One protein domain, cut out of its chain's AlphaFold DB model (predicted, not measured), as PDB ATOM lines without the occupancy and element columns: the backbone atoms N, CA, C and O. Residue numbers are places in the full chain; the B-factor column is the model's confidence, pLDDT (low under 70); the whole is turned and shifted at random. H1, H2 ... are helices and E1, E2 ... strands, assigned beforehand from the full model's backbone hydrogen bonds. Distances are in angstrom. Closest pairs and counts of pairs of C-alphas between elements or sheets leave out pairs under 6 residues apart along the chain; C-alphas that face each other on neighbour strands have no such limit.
ATOM      1  N   LEU A  11     110.308 110.578 126.908       90.31
ATOM      2  CA  LEU A  11     111.707 110.420 126.545       90.31
ATOM      3  C   LEU A  11     112.540 110.805 127.754       90.31
ATOM      4  O   LEU A  11     112.384 111.902 128.279       90.31
ATOM      5  N   ASP A  12     113.412 109.913 128.163       89.75
ATOM      6  CA  ASP A  12     114.406 110.108 129.194       89.75
ATOM      7  C   ASP A  12     115.777 110.231 128.547       89.75
ATOM      8  O   ASP A  12     116.173 109.389 127.742       89.75
ATOM      9  N   ILE A  13     116.446 111.325 128.868       89.38
ATOM     10  CA  ILE A  13     117.771 111.689 128.404       89.38
ATOM     11  C   ILE A  13     118.670 111.556 129.621       89.38
ATOM     12  O   ILE A  13     118.538 112.324 130.583       89.38
ATOM     13  N   ASN A  14     119.558 110.571 129.577       88.44
ATOM     14  CA  ASN A  14     120.511 110.327 130.640       88.44
ATOM     15  C   ASN A  14     121.951 110.368 130.122       88.44
ATOM     16  O   ASN A  14     122.213 110.086 128.954       88.44
ATOM     17  N   THR A  15     122.873 110.767 130.994       86.94
ATOM     18  CA  THR A  15     124.307 110.801 130.693       86.94
ATOM     19  C   THR A  15     125.025 109.822 131.611       86.94
ATOM     20  O   THR A  15     124.858 109.862 132.834       86.94
ATOM     21  N   ASP A  16     125.797 108.911 131.022       84.38
ATOM     22  CA  ASP A  16     126.625 107.948 131.750       84.38
ATOM     23  C   ASP A  16     128.068 108.025 131.246       84.38
ATOM     24  O   ASP A  16     128.439 107.423 130.234       84.38
ATOM     25  N   GLY A  17     128.873 108.832 131.940       79.81
ATOM     26  CA  GLY A  17     130.222 109.179 131.499       79.81
ATOM     27  C   GLY A  17     130.190 109.843 130.123       79.81
ATOM     28  O   GLY A  17     129.538 110.868 129.951       79.81
ATOM     29  N   ASP A  18     130.845 109.215 129.145       79.12
ATOM     30  CA  ASP A  18     130.992 109.736 127.778       79.12
ATOM     31  C   ASP A  18     129.843 109.334 126.825       79.12
ATOM     32  O   ASP A  18     129.954 109.499 125.612       79.12
ATOM     33  N   HIS A  19     128.744 108.766 127.335       83.00
ATOM     34  CA  HIS A  19     127.611 108.325 126.511       83.00
ATOM     35  C   HIS A  19     126.320 109.030 126.922       83.00
ATOM     36  O   HIS A  19     126.064 109.256 128.110       83.00
ATOM     37  N   VAL A  20     125.474 109.330 125.934       85.31
ATOM     38  CA  VAL A  20     124.126 109.863 126.149       85.31
ATOM     39  C   VAL A  20     123.123 108.780 125.786       85.31
ATOM     40  O   VAL A  20     123.020 108.392 124.623       85.31
ATOM     41  N   ASN A  21     122.343 108.295 126.753       87.19
ATOM     42  CA  ASN A  21     121.297 107.319 126.458       87.19
ATOM     43  C   ASN A  21     119.924 107.982 126.398       87.19
ATOM     44  O   ASN A  21     119.521 108.763 127.264       87.19
ATOM     45  N   PHE A  22     119.180 107.602 125.367       87.69
ATOM     46  CA  PHE A  22     117.805 107.994 125.134       87.69
ATOM     47  C   PHE A  22     116.902 106.801 125.418       87.69
ATOM     48  O   PHE A  22     116.845 105.828 124.664       87.69
ATOM     49  N   THR A  23     116.155 106.878 126.513       86.25
ATOM     50  CA  THR A  23     115.190 105.847 126.895       86.25
ATOM     51  C   THR A  23     113.772 106.350 126.692       86.25
ATOM     52  O   THR A  23     113.344 107.355 127.244       86.25
ATOM     53  N   CYS A  24     112.999 105.636 125.895       82.94
ATOM     54  CA  CYS A  24     111.608 105.932 125.620       82.94
ATOM     55  C   CYS A  24     110.682 105.036 126.445       82.94
ATOM     56  O   CYS A  24     110.805 103.809 126.428       82.94
ATOM     57  N   PHE A  25     109.697 105.642 127.107       79.06
ATOM     58  CA  PHE A  25     108.723 104.956 127.953       79.06
ATOM     59  C   PHE A  25     107.291 105.101 127.419       79.06
ATOM     60  O   PHE A  25     106.836 106.196 127.072       79.06
ATOM     61  N   SER A  26     106.549 103.995 127.429       77.56
ATOM     62  CA  SER A  26     105.084 103.957 127.375       77.56
ATOM     63  C   SER A  26     104.523 103.196 128.581       77.56
ATOM     64  O   SER A  26     105.268 102.544 129.313       77.56
ATOM     65  N   GLU A  27     103.200 103.207 128.776       69.25
ATOM     66  CA  GLU A  27     102.530 102.397 129.812       69.25
ATOM     67  C   GLU A  27     102.837 100.885 129.688       69.25
ATOM     68  O   GLU A  27     102.731 100.141 130.663       69.25
ATOM     69  N   LYS A  28     103.219 100.405 128.494       66.38
ATOM     70  CA  LYS A  28     103.349  98.967 128.195       66.38
ATOM     71  C   LYS A  28     104.717  98.534 127.673       66.38
ATOM     72  O   LYS A  28     104.979  97.335 127.645       66.38
ATOM     73  N   THR A  29     105.571  99.458 127.245       68.69
ATOM     74  CA  THR A  29     106.849  99.154 126.587       68.69
ATOM     75  C   THR A  29     107.926 100.165 126.968       68.69
ATOM     76  O   THR A  29     107.650 101.352 127.130       68.69
ATOM     77  N   VAL A  30     109.163  99.680 127.080       74.81
ATOM     78  CA  VAL A  30     110.371 100.494 127.254       74.81
ATOM     79  C   VAL A  30     111.288 100.196 126.073       74.81
ATOM     80  O   VAL A  30     111.470  99.027 125.729       74.81
ATOM     81  N   SER A  31     111.805 101.236 125.426       74.00
ATOM     82  CA  SER A  31     112.775 101.143 124.332       74.00
ATOM     83  C   SER A  31     113.982 101.984 124.698       74.00
ATOM     84  O   SER A  31     113.812 103.140 125.065       74.00
ATOM     85  N   GLU A  32     115.177 101.429 124.582       78.38
ATOM     86  CA  GLU A  32     116.422 102.099 124.952       78.38
ATOM     87  C   GLU A  32     117.330 102.183 123.728       78.38
ATOM     88  O   GLU A  32     117.469 101.209 122.985       78.38
ATOM     89  N   GLU A  33     117.894 103.363 123.500       75.69
ATOM     90  CA  GLU A  33     118.853 103.648 122.441       75.69
ATOM     91  C   GLU A  33     120.024 104.413 123.067       75.69
ATOM     92  O   GLU A  33     119.838 105.475 123.660       75.69
ATOM     93  N   ALA A  34     121.222 103.839 122.985       75.69
ATOM     94  CA  ALA A  34     122.448 104.470 123.455       75.69
ATOM     95  C   ALA A  34     123.110 105.174 122.272       75.69
ATOM     96  O   ALA A  34     123.363 104.537 121.248       75.69
ATOM     97  N   ILE A  35     123.360 106.473 122.415       77.62
ATOM     98  CA  ILE A  35     124.028 107.289 121.408       77.62
ATOM     99  C   ILE A  35     125.394 107.704 121.963       77.62
ATOM    100  O   ILE A  35     125.523 108.149 123.107       77.62
ATOM    101  N   GLU A  36     126.434 107.513 121.157       74.62
ATOM    102  CA  GLU A  36     127.791 107.932 121.505       74.62
ATOM    103  C   GLU A  36     127.892 109.466 121.460       74.62
ATOM    104  O   GLU A  36     127.268 110.111 120.615       74.62
ATOM    105  N   ALA A  37     128.685 110.067 122.357       72.69
ATOM    106  CA  ALA A  37     128.854 111.523 122.399       72.69
ATOM    107  C   ALA A  37     129.401 112.118 121.084       72.69
ATOM    108  O   ALA A  37     129.146 113.285 120.796       72.69
ATOM    109  N   ASP A  38     130.074 111.311 120.257       74.12
ATOM    110  CA  ASP A  38     130.605 111.699 118.944       74.12
ATOM    111  C   ASP A  38     129.513 112.041 117.903       74.12
ATOM    112  O   ASP A  38     129.823 112.617 116.859       74.12
ATOM    113  N   GLU A  39     128.239 111.702 118.153       82.31
ATOM    114  CA  GLU A  39     127.116 112.100 117.283       82.31
ATOM    115  C   GLU A  39     126.703 113.573 117.487       82.31
ATOM    116  O   GLU A  39     125.983 114.144 116.663       82.31
ATOM    117  N   PHE A  40     127.167 114.213 118.562       82.75
ATOM    118  CA  PHE A  40     126.836 115.597 118.886       82.75
ATOM    119  C   PHE A  40     127.927 116.559 118.413       82.75
ATOM    120  O   PHE A  40     129.113 116.335 118.638       82.75
ATOM    121  N   ASP A  41     127.517 117.678 117.807       85.31
ATOM    122  CA  ASP A  41     128.448 118.751 117.425       85.31
ATOM    123  C   ASP A  41     129.109 119.402 118.654       85.31
ATOM    124  O   ASP A  41     130.284 119.767 118.620       85.31
ATOM    125  N   ASP A  42     128.335 119.577 119.728       84.75
ATOM    126  CA  ASP A  42     128.778 120.132 121.003       84.75
ATOM    127  C   ASP A  42     127.959 119.512 122.140       84.75
ATOM    128  O   ASP A  42     126.727 119.422 122.059       84.75
ATOM    129  N   ILE A  43     128.646 119.070 123.188       84.44
ATOM    130  CA  ILE A  43     128.043 118.445 124.359       84.44
ATOM    131  C   ILE A  43     128.788 118.883 125.621       84.44
ATOM    132  O   ILE A  43     129.938 118.521 125.857       84.44
ATOM    133  N   ASP A  44     128.097 119.660 126.452       85.44
ATOM    134  CA  ASP A  44     128.540 120.054 127.788       85.44
ATOM    135  C   ASP A  44     127.438 119.666 128.774       85.44
ATOM    136  O   ASP A  44     126.403 120.331 128.889       85.44
ATOM    137  N   VAL A  45     127.608 118.499 129.393       83.06
ATOM    138  CA  VAL A  45     126.624 117.887 130.284       83.06
ATOM    139  C   VAL A  45     127.291 117.454 131.580       83.06
ATOM    140  O   VAL A  45     128.416 116.966 131.590       83.06
ATOM    141  N   GLU A  46     126.578 117.619 132.689       82.62
ATOM    142  CA  GLU A  46     127.044 117.159 133.994       82.62
ATOM    143  C   GLU A  46     126.875 115.639 134.133       82.62
ATOM    144  O   GLU A  46     125.986 115.027 133.524       82.62
ATOM    145  N   ASP A  47     127.728 115.029 134.958       80.31
ATOM    146  CA  ASP A  47     127.678 113.604 135.260       80.31
ATOM    147  C   ASP A  47     126.306 113.208 135.826       80.31
ATOM    148  O   ASP A  47     125.791 113.836 136.757       80.31
ATOM    149  N   LYS A  48     125.757 112.090 135.332       83.19
ATOM    150  CA  LYS A  48     124.492 111.496 135.807       83.19
ATOM    151  C   LYS A  48     123.289 112.422 135.644       83.19
ATOM    152  O   LYS A  48     122.398 112.452 136.502       83.19
ATOM    153  N   LEU A  49     123.242 113.162 134.543       85.00
ATOM    154  CA  LEU A  49     122.065 113.925 134.170       85.00
ATOM    155  C   LEU A  49     120.877 112.981 133.968       85.00
ATOM    156  O   LEU A  49     121.014 111.910 133.383       85.00
ATOM    157  N   HIS A  50     119.704 113.393 134.449       87.94
ATOM    158  CA  HIS A  50     118.448 112.675 134.248       87.94
ATOM    159  C   HIS A  50     117.338 113.668 133.909       87.94
ATOM    160  O   HIS A  50     116.903 114.445 134.766       87.94
ATOM    161  N   ILE A  51     116.906 113.686 132.648       90.19
ATOM    162  CA  ILE A  51     115.865 114.591 132.155       90.19
ATOM    163  C   ILE A  51     114.800 113.794 131.424       90.19
ATOM    164  O   ILE A  51     115.051 113.230 130.367       90.19
ATOM    165  N   VAL A  52     113.567 113.866 131.924       91.19
ATOM    166  CA  VAL A  52     112.414 113.264 131.254       91.19
ATOM    167  C   VAL A  52     111.559 114.353 130.610       91.19
ATOM    168  O   VAL A  52     111.169 115.310 131.277       91.19
ATOM    169  N   ILE A  53     111.218 114.205 129.331       91.88
ATOM    170  CA  ILE A  53     110.347 115.107 128.561       91.88
ATOM    171  C   ILE A  53     109.275 114.343 127.775       91.88
ATOM    172  O   ILE A  53     109.326 113.126 127.624       91.88
ATOM    173  N   SER A  54     108.280 115.071 127.270       91.56
ATOM    174  CA  SER A  54     107.232 114.549 126.386       91.56
ATOM    175  C   SER A  54     107.783 114.252 124.985       91.56
ATOM    176  O   SER A  54     108.322 115.141 124.321       91.56
ATOM    177  N   VAL A  55     107.594 113.020 124.493       90.88
ATOM    178  CA  VAL A  55     107.984 112.634 123.119       90.88
ATOM    179  C   VAL A  55     107.177 113.391 122.079       90.88
ATOM    180  O   VAL A  55     107.694 113.692 121.007       90.88
ATOM    181  N   LYS A  56     105.912 113.708 122.372       91.44
ATOM    182  CA  LYS A  56     105.030 114.401 121.429       91.44
ATOM    183  C   LYS A  56     105.592 115.771 121.060       91.44
ATOM    184  O   LYS A  56     105.687 116.092 119.876       91.44
ATOM    185  N   ASP A  57     105.979 116.540 122.071       92.31
ATOM    186  CA  ASP A  57     106.472 117.902 121.879       92.31
ATOM    187  C   ASP A  57     107.876 117.875 121.275       92.31
ATOM    188  O   ASP A  57     108.137 118.552 120.283       92.31
ATOM    189  N   PHE A  58     108.747 117.004 121.794       92.62
ATOM    190  CA  PHE A  58     110.096 116.838 121.263       92.62
ATOM    191  C   PHE A  58     110.082 116.419 119.786       92.62
ATOM    192  O   PHE A  58     110.738 117.049 118.962       92.62
ATOM    193  N   ARG A  59     109.268 115.425 119.409       91.94
ATOM    194  CA  ARG A  59     109.131 114.977 118.013       91.94
ATOM    195  C   ARG A  59     108.668 116.108 117.099       91.94
ATOM    196  O   ARG A  59     109.217 116.249 116.011       91.94
ATOM    197  N   ALA A  60     107.687 116.903 117.525       92.69
ATOM    198  CA  ALA A  60     107.203 118.030 116.732       92.69
ATOM    199  C   ALA A  60     108.309 119.073 116.491       92.69
ATOM    200  O   ALA A  60     108.441 119.589 115.381       92.69
ATOM    201  N   ILE A  61     109.136 119.341 117.502       94.19
ATOM    202  CA  ILE A  61     110.247 120.297 117.414       94.19
ATOM    203  C   ILE A  61     111.361 119.774 116.506       94.19
ATOM    204  O   ILE A  61     111.772 120.494 115.595       94.19
ATOM    205  N   ILE A  62     111.795 118.520 116.692       92.88
ATOM    206  CA  ILE A  62     112.790 117.872 115.820       92.88
ATOM    207  C   ILE A  62     112.307 117.878 114.367       92.88
ATOM    208  O   ILE A  62     113.057 118.239 113.466       92.88
ATOM    209  N   GLN A  63     111.040 117.526 114.126       93.31
ATOM    210  CA  GLN A  63     110.475 117.515 112.780       93.31
ATOM    211  C   GLN A  63     110.476 118.914 112.153       93.31
ATOM    212  O   GLN A  63     110.818 119.062 110.982       93.31
ATOM    213  N   HIS A  64     110.113 119.943 112.920       93.25
ATOM    214  CA  HIS A  64     110.087 121.317 112.429       93.25
ATOM    215  C   HIS A  64     111.492 121.823 112.060       93.25
ATOM    216  O   HIS A  64     111.678 122.387 110.979       93.25
ATOM    217  N   ALA A  65     112.493 121.560 112.904       93.19
ATOM    218  CA  ALA A  65     113.881 121.896 112.589       93.19
ATOM    219  C   ALA A  65     114.415 121.084 111.400       93.19
ATOM    220  O   ALA A  65     115.074 121.647 110.526       93.19
ATOM    221  N   GLY A  66     114.063 119.796 111.315       91.19
ATOM    222  CA  GLY A  66     114.469 118.893 110.238       91.19
ATOM    223  C   GLY A  66     113.951 119.308 108.858       91.19
ATOM    224  O   GLY A  66     114.668 119.159 107.874       91.19
ATOM    225  N   ILE A  67     112.757 119.910 108.772       90.62
ATOM    226  CA  ILE A  67     112.244 120.502 107.519       90.62
ATOM    227  C   ILE A  67     113.128 121.666 107.049       90.62
ATOM    228  O   ILE A  67     113.289 121.866 105.847       90.62
ATOM    229  N   THR A  68     113.699 122.425 107.987       88.19
ATOM    230  CA  THR A  68     114.550 123.588 107.687       88.19
ATOM    231  C   THR A  68     116.032 123.208 107.561       88.19
ATOM    232  O   THR A  68     116.815 123.989 107.036       88.19
ATOM    233  N   GLY A  69     116.417 122.005 107.997       89.19
ATOM    234  CA  GLY A  69     117.808 121.550 108.013       89.19
ATOM    235  C   GLY A  69     118.667 122.227 109.085       89.19
ATOM    236  O   GLY A  69     119.883 122.281 108.931       89.19
ATOM    237  N   ASN A  70     118.055 122.756 110.150       92.06
ATOM    238  CA  ASN A  70     118.778 123.447 111.221       92.06
ATOM    239  C   ASN A  70     119.159 122.481 112.348       92.06
ATOM    240  O   ASN A  70     118.338 121.661 112.766       92.06
ATOM    241  N   ALA A  71     120.365 122.643 112.894       91.50
ATOM    242  CA  ALA A  71     120.781 121.967 114.119       91.50
ATOM    243  C   ALA A  71     120.029 122.533 115.336       91.50
ATOM    244  O   ALA A  71     119.759 123.735 115.414       91.50
ATOM    245  N   ILE A  72     119.685 121.662 116.285       93.50
ATOM    246  CA  ILE A  72     118.999 122.041 117.524       93.50
ATOM    247  C   ILE A  72     120.010 122.076 118.659       93.50
ATOM    248  O   ILE A  72     120.725 121.108 118.888       93.50
ATOM    249  N   SER A  73     119.991 123.160 119.426       93.69
ATOM    250  CA  SER A  73     120.695 123.256 120.701       93.69
ATOM    251  C   SER A  73     119.704 123.085 121.847       93.69
ATOM    252  O   SER A  73     118.625 123.685 121.841       93.69
ATOM    253  N   ALA A  74     120.078 122.297 122.850       92.81
ATOM    254  CA  ALA A  74     119.300 122.118 124.066       92.81
ATOM    255  C   ALA A  74     120.063 122.709 125.254       92.81
ATOM    256  O   ALA A  74     121.243 122.437 125.445       92.81
ATOM    257  N   ARG A  75     119.384 123.518 126.067       91.56
ATOM    258  CA  ARG A  75     119.897 124.013 127.345       91.56
ATOM    259  C   ARG A  75     118.980 123.553 128.451       91.56
ATOM    260  O   ARG A  75     117.781 123.837 128.442       91.56
ATOM    261  N   TYR A  76     119.553 122.853 129.410       89.12
ATOM    262  CA  TYR A  76     118.846 122.387 130.584       89.12
ATOM    263  C   TYR A  76     119.392 123.084 131.831       89.12
ATOM    264  O   TYR A  76     120.400 123.786 131.788       89.12
ATOM    265  N   SER A  77     118.674 122.942 132.940       81.31
ATOM    266  CA  SER A  77     119.122 123.443 134.237       81.31
ATOM    267  C   SER A  77     119.198 122.290 135.232       81.31
ATOM    268  O   SER A  77     120.131 121.501 135.182       81.31
ATOM    269  N   LEU A  78     118.201 122.143 136.099       79.81
ATOM    270  CA  LEU A  78     118.097 121.013 137.019       79.81
ATOM    271  C   LEU A  78     117.007 120.041 136.553       79.81
ATOM    272  O   LEU A  78     116.052 120.468 135.892       79.81
ATOM    273  N   PRO A  79     117.077 118.758 136.943       77.69
ATOM    274  CA  PRO A  79     115.936 117.859 136.826       77.69
ATOM    275  C   PRO A  79     114.673 118.509 137.416       77.69
ATOM    276  O   PRO A  79     114.743 119.245 138.404       77.69
ATOM    277  N   ALA A  80     113.513 118.266 136.805       80.06
ATOM    278  CA  ALA A  80     112.236 118.915 137.140       80.06
ATOM    279  C   ALA A  80     112.140 120.427 136.834       80.06
ATOM    280  O   ALA A  80     111.148 121.067 137.202       80.06
ATOM    281  N   LYS A  81     113.139 121.031 136.178       89.38
ATOM    282  CA  LYS A  81     113.039 122.380 135.605       89.38
ATOM    283  C   LYS A  81     112.832 122.312 134.096       89.38
ATOM    284  O   LYS A  81     113.258 121.341 133.477       89.38
ATOM    285  N   PRO A  82     112.176 123.314 133.490       92.00
ATOM    286  CA  PRO A  82     111.968 123.315 132.052       92.00
ATOM    287  C   PRO A  82     113.295 123.237 131.289       92.00
ATOM    288  O   PRO A  82     114.289 123.836 131.705       92.00
ATOM    289  N   ILE A  83     113.285 122.513 130.174       92.75
ATOM    290  CA  ILE A  83     114.374 122.489 129.200       92.75
ATOM    291  C   ILE A  83     114.052 123.465 128.073       92.75
ATOM    292  O   ILE A  83     112.896 123.592 127.658       92.75
ATOM    293  N   GLN A  84     115.074 124.147 127.574       95.25
ATOM    294  CA  GLN A  84     114.962 125.062 126.455       95.25
ATOM    295  C   GLN A  84     115.599 124.440 125.211       95.25
ATOM    296  O   GLN A  84     116.759 124.042 125.236       95.25
ATOM    297  N   LEU A  85     114.850 124.382 124.114       95.06
ATOM    298  CA  LEU A  85     115.320 123.955 122.800       95.06
ATOM    299  C   LEU A  85     115.314 125.163 121.874       95.06
ATOM    300  O   LEU A  85     114.292 125.837 121.732       95.06
ATOM    301  N   THR A  86     116.447 125.439 121.247       96.06
ATOM    302  CA  THR A  86     116.601 126.567 120.334       96.06
ATOM    303  C   THR A  86     117.201 126.114 119.025       96.06
ATOM    304  O   THR A  86     118.116 125.295 119.014       96.06
ATOM    305  N   TYR A  87     116.741 126.699 117.930       95.44
ATOM    306  CA  TYR A  87     117.457 126.634 116.668       95.44
ATOM    307  C   TYR A  87     117.246 127.926 115.880       95.44
ATOM    308  O   TYR A  87     116.224 128.608 116.012       95.44
ATOM    309  N   SER A  88     118.226 128.260 115.052       94.06
ATOM    310  CA  SER A  88     118.214 129.432 114.181       94.06
ATOM    311  C   SER A  88     118.372 128.994 112.733       94.06
ATOM    312  O   SER A  88     119.247 128.187 112.434       94.06
ATOM    313  N   GLY A  89     117.548 129.545 111.851       86.88
ATOM    314  CA  GLY A  89     117.734 129.499 110.405       86.88
ATOM    315  C   GLY A  89     117.875 130.909 109.835       86.88
ATOM    316  O   GLY A  89     117.744 131.896 110.558       86.88
ATOM    317  N   ASP A  90     118.065 131.008 108.522       85.06
ATOM    318  CA  ASP A  90     118.374 132.267 107.824       85.06
ATOM    319  C   ASP A  90     117.382 133.417 108.079       85.06
ATOM    320  O   ASP A  90     117.746 134.589 107.993       85.06
ATOM    321  N   ALA A  91     116.121 133.096 108.386       88.56
ATOM    322  CA  ALA A  91     115.055 134.081 108.589       88.56
ATOM    323  C   ALA A  91     114.188 133.819 109.831       88.56
ATOM    324  O   ALA A  91     113.165 134.480 110.016       88.56
ATOM    325  N   LEU A  92     114.548 132.841 110.664       90.44
ATOM    326  CA  LEU A  92     113.742 132.433 111.811       90.44
ATOM    327  C   LEU A  92     114.624 132.040 112.990       90.44
ATOM    328  O   LEU A  92     115.653 131.389 112.834       90.44
ATOM    329  N   PHE A  93     114.184 132.423 114.178       94.19
ATOM    330  CA  PHE A  93     114.726 131.950 115.439       94.19
ATOM    331  C   PHE A  93     113.573 131.317 116.201       94.19
ATOM    332  O   PHE A  93     112.536 131.954 116.406       94.19
ATOM    333  N   CYS A  94     113.726 130.052 116.566       95.19
ATOM    334  CA  CYS A  94     112.712 129.322 117.300       95.19
ATOM    335  C   CYS A  94     113.252 128.933 118.668       95.19
ATOM    336  O   CYS A  94     114.350 128.394 118.791       95.19
ATOM    337  N   GLU A  95     112.434 129.186 119.681       96.19
ATOM    338  CA  GLU A  95     112.707 128.863 121.068       96.19
ATOM    339  C   GLU A  95     111.496 128.134 121.642       96.19
ATOM    340  O   GLU A  95     110.371 128.634 121.605       96.19
ATOM    341  N   PHE A  96     111.736 126.944 122.177       95.94
ATOM    342  CA  PHE A  96     110.730 126.114 122.815       95.94
ATOM    343  C   PHE A  96     111.157 125.849 124.247       95.94
ATOM    344  O   PHE A  96     112.271 125.397 124.493       95.94
ATOM    345  N   THR A  97     110.256 126.094 125.191       94.94
ATOM    346  CA  THR A  97     110.455 125.725 126.593       94.94
ATOM    347  C   THR A  97     109.513 124.576 126.918       94.94
ATOM    348  O   THR A  97     108.296 124.742 126.858       94.94
ATOM    349  N   ILE A  98     110.067 123.407 127.238       93.12
ATOM    350  CA  ILE A  98     109.300 122.197 127.550       93.12
ATOM    351  C   ILE A  98     109.463 121.873 129.028       93.12
ATOM    352  O   ILE A  98     110.572 121.853 129.559       93.12
ATOM    353  N   MET A  99     108.352 121.582 129.697       90.81
ATOM    354  CA  MET A  99     108.380 121.100 131.075       90.81
ATOM    355  C   MET A  99     109.037 119.720 131.139       90.81
ATOM    356  O   MET A  99     108.657 118.814 130.397       90.81
ATOM    357  N   THR A 100     109.986 119.549 132.056       90.56
ATOM    358  CA  THR A 100     110.539 118.229 132.362       90.56
ATOM    359  C   THR A 100     109.709 117.575 133.460       90.56
ATOM    360  O   THR A 100     109.202 118.236 134.372       90.56
ATOM    361  N   VAL A 101     109.529 116.264 133.366       83.38
ATOM    362  CA  VAL A 101     108.925 115.477 134.439       83.38
ATOM    363  C   VAL A 101     110.014 115.262 135.484       83.38
ATOM    364  O   VAL A 101     111.075 114.726 135.172       83.38
ATOM    365  N   GLY A 102     109.782 115.735 136.711       67.69
ATOM    366  CA  GLY A 102     110.738 115.550 137.802       67.69
ATOM    367  C   GLY A 102     111.003 114.076 138.089       67.69
ATOM    368  O   GLY A 102     110.140 113.252 137.796       67.69
TER     369      GLY A 102
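This is residues 11 to 102 of the 287 residues of the protein "DNA repair protein RAD9" of Ustilaginoidea virens (UniProt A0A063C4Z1). Two parts meet at a corner: a strongly twisted sheet of four strands, E3 E2 E1 E4, and a smaller slab in which H1 packs along one face of the three-stranded sheet E5 E6 E7. The strands of the two sheets run crosswise to each other, H1 follows directly on E4, and the long link of residues 37 to 49 loops from E3 at one edge of the larger sheet round to E4 at the other. The printed part has 92 residues, with one named helix and seven named strands in the order E1 E2 E3 E4 H1 E5 E6 E7; both sheets are antiparallel and the class is mixed. It is compact, with a radius of gyration of the C-alphas of 13.4 A, and spans 38 by 29 by 23 A.

E1, residues 11 to 16, and E2, residues 19 to 25, form a hairpin, with N 14 and O 21 2.9 A apart, within hydrogen-bond range. E3, residues 30 to 36, forms a hairpin with E2, and N 22 and O 33 are 2.8 A apart. E4, residues 50 to 54, is antiparallel to E1 at 162 degrees, with N 13 and O 51 2.8 A apart. E1 E2 E3 is a meander, each strand the antiparallel neighbour of the one before, and with E4 beside E1 the four form a Greek key. H1, residues 55 to 68, has 9 of 10 O i to N i+4 pairs within hydrogen-bond range. E5, residues 73 to 75, and E6, residues 83 to 89, form a hairpin, with N 75 and O 84 2.8 A apart. E7, residues 92 to 98, forms a hairpin with E6, with N 85 and O 96 2.8 A apart, and E5 E6 E7 is a second meander. H1 is on this sheet at a height of 10.1 A, over E6 and E7, and runs along the strands, at 8 degrees to E6 on the local plane; the two layers are H1 and the sheet. The closest C-alphas of H1 and E6 are those of Ala 65 and Tyr 87, 7.2 A apart. Between the sheets, the closest C-alphas of E4 and E7 are those of Ile 53 and Ile 98, 7.2 A apart, while E1 and E6, for instance, are apart.

E1 begins at C-alpha 11, (111.707, 110.420, 126.545). E2 is 19.2 A long and E3 19.8 A. H1 begins at C-alpha 55, (107.984, 112.634, 123.119), and is 20.0 A long. E6 measures 20.3 A and E7 19.3 A; E7 ends at C-alpha 98, (109.300, 122.197, 127.550).

The C-alphas farthest apart, those of Lys 28 and Ala 91, are 41.9 A apart. The printed part has no cut, and the link from E3 to E4 is long, with 13 residues. The mean pLDDT of the printed part is 86.5; residues 27 to 29 and residue 102 are under 70.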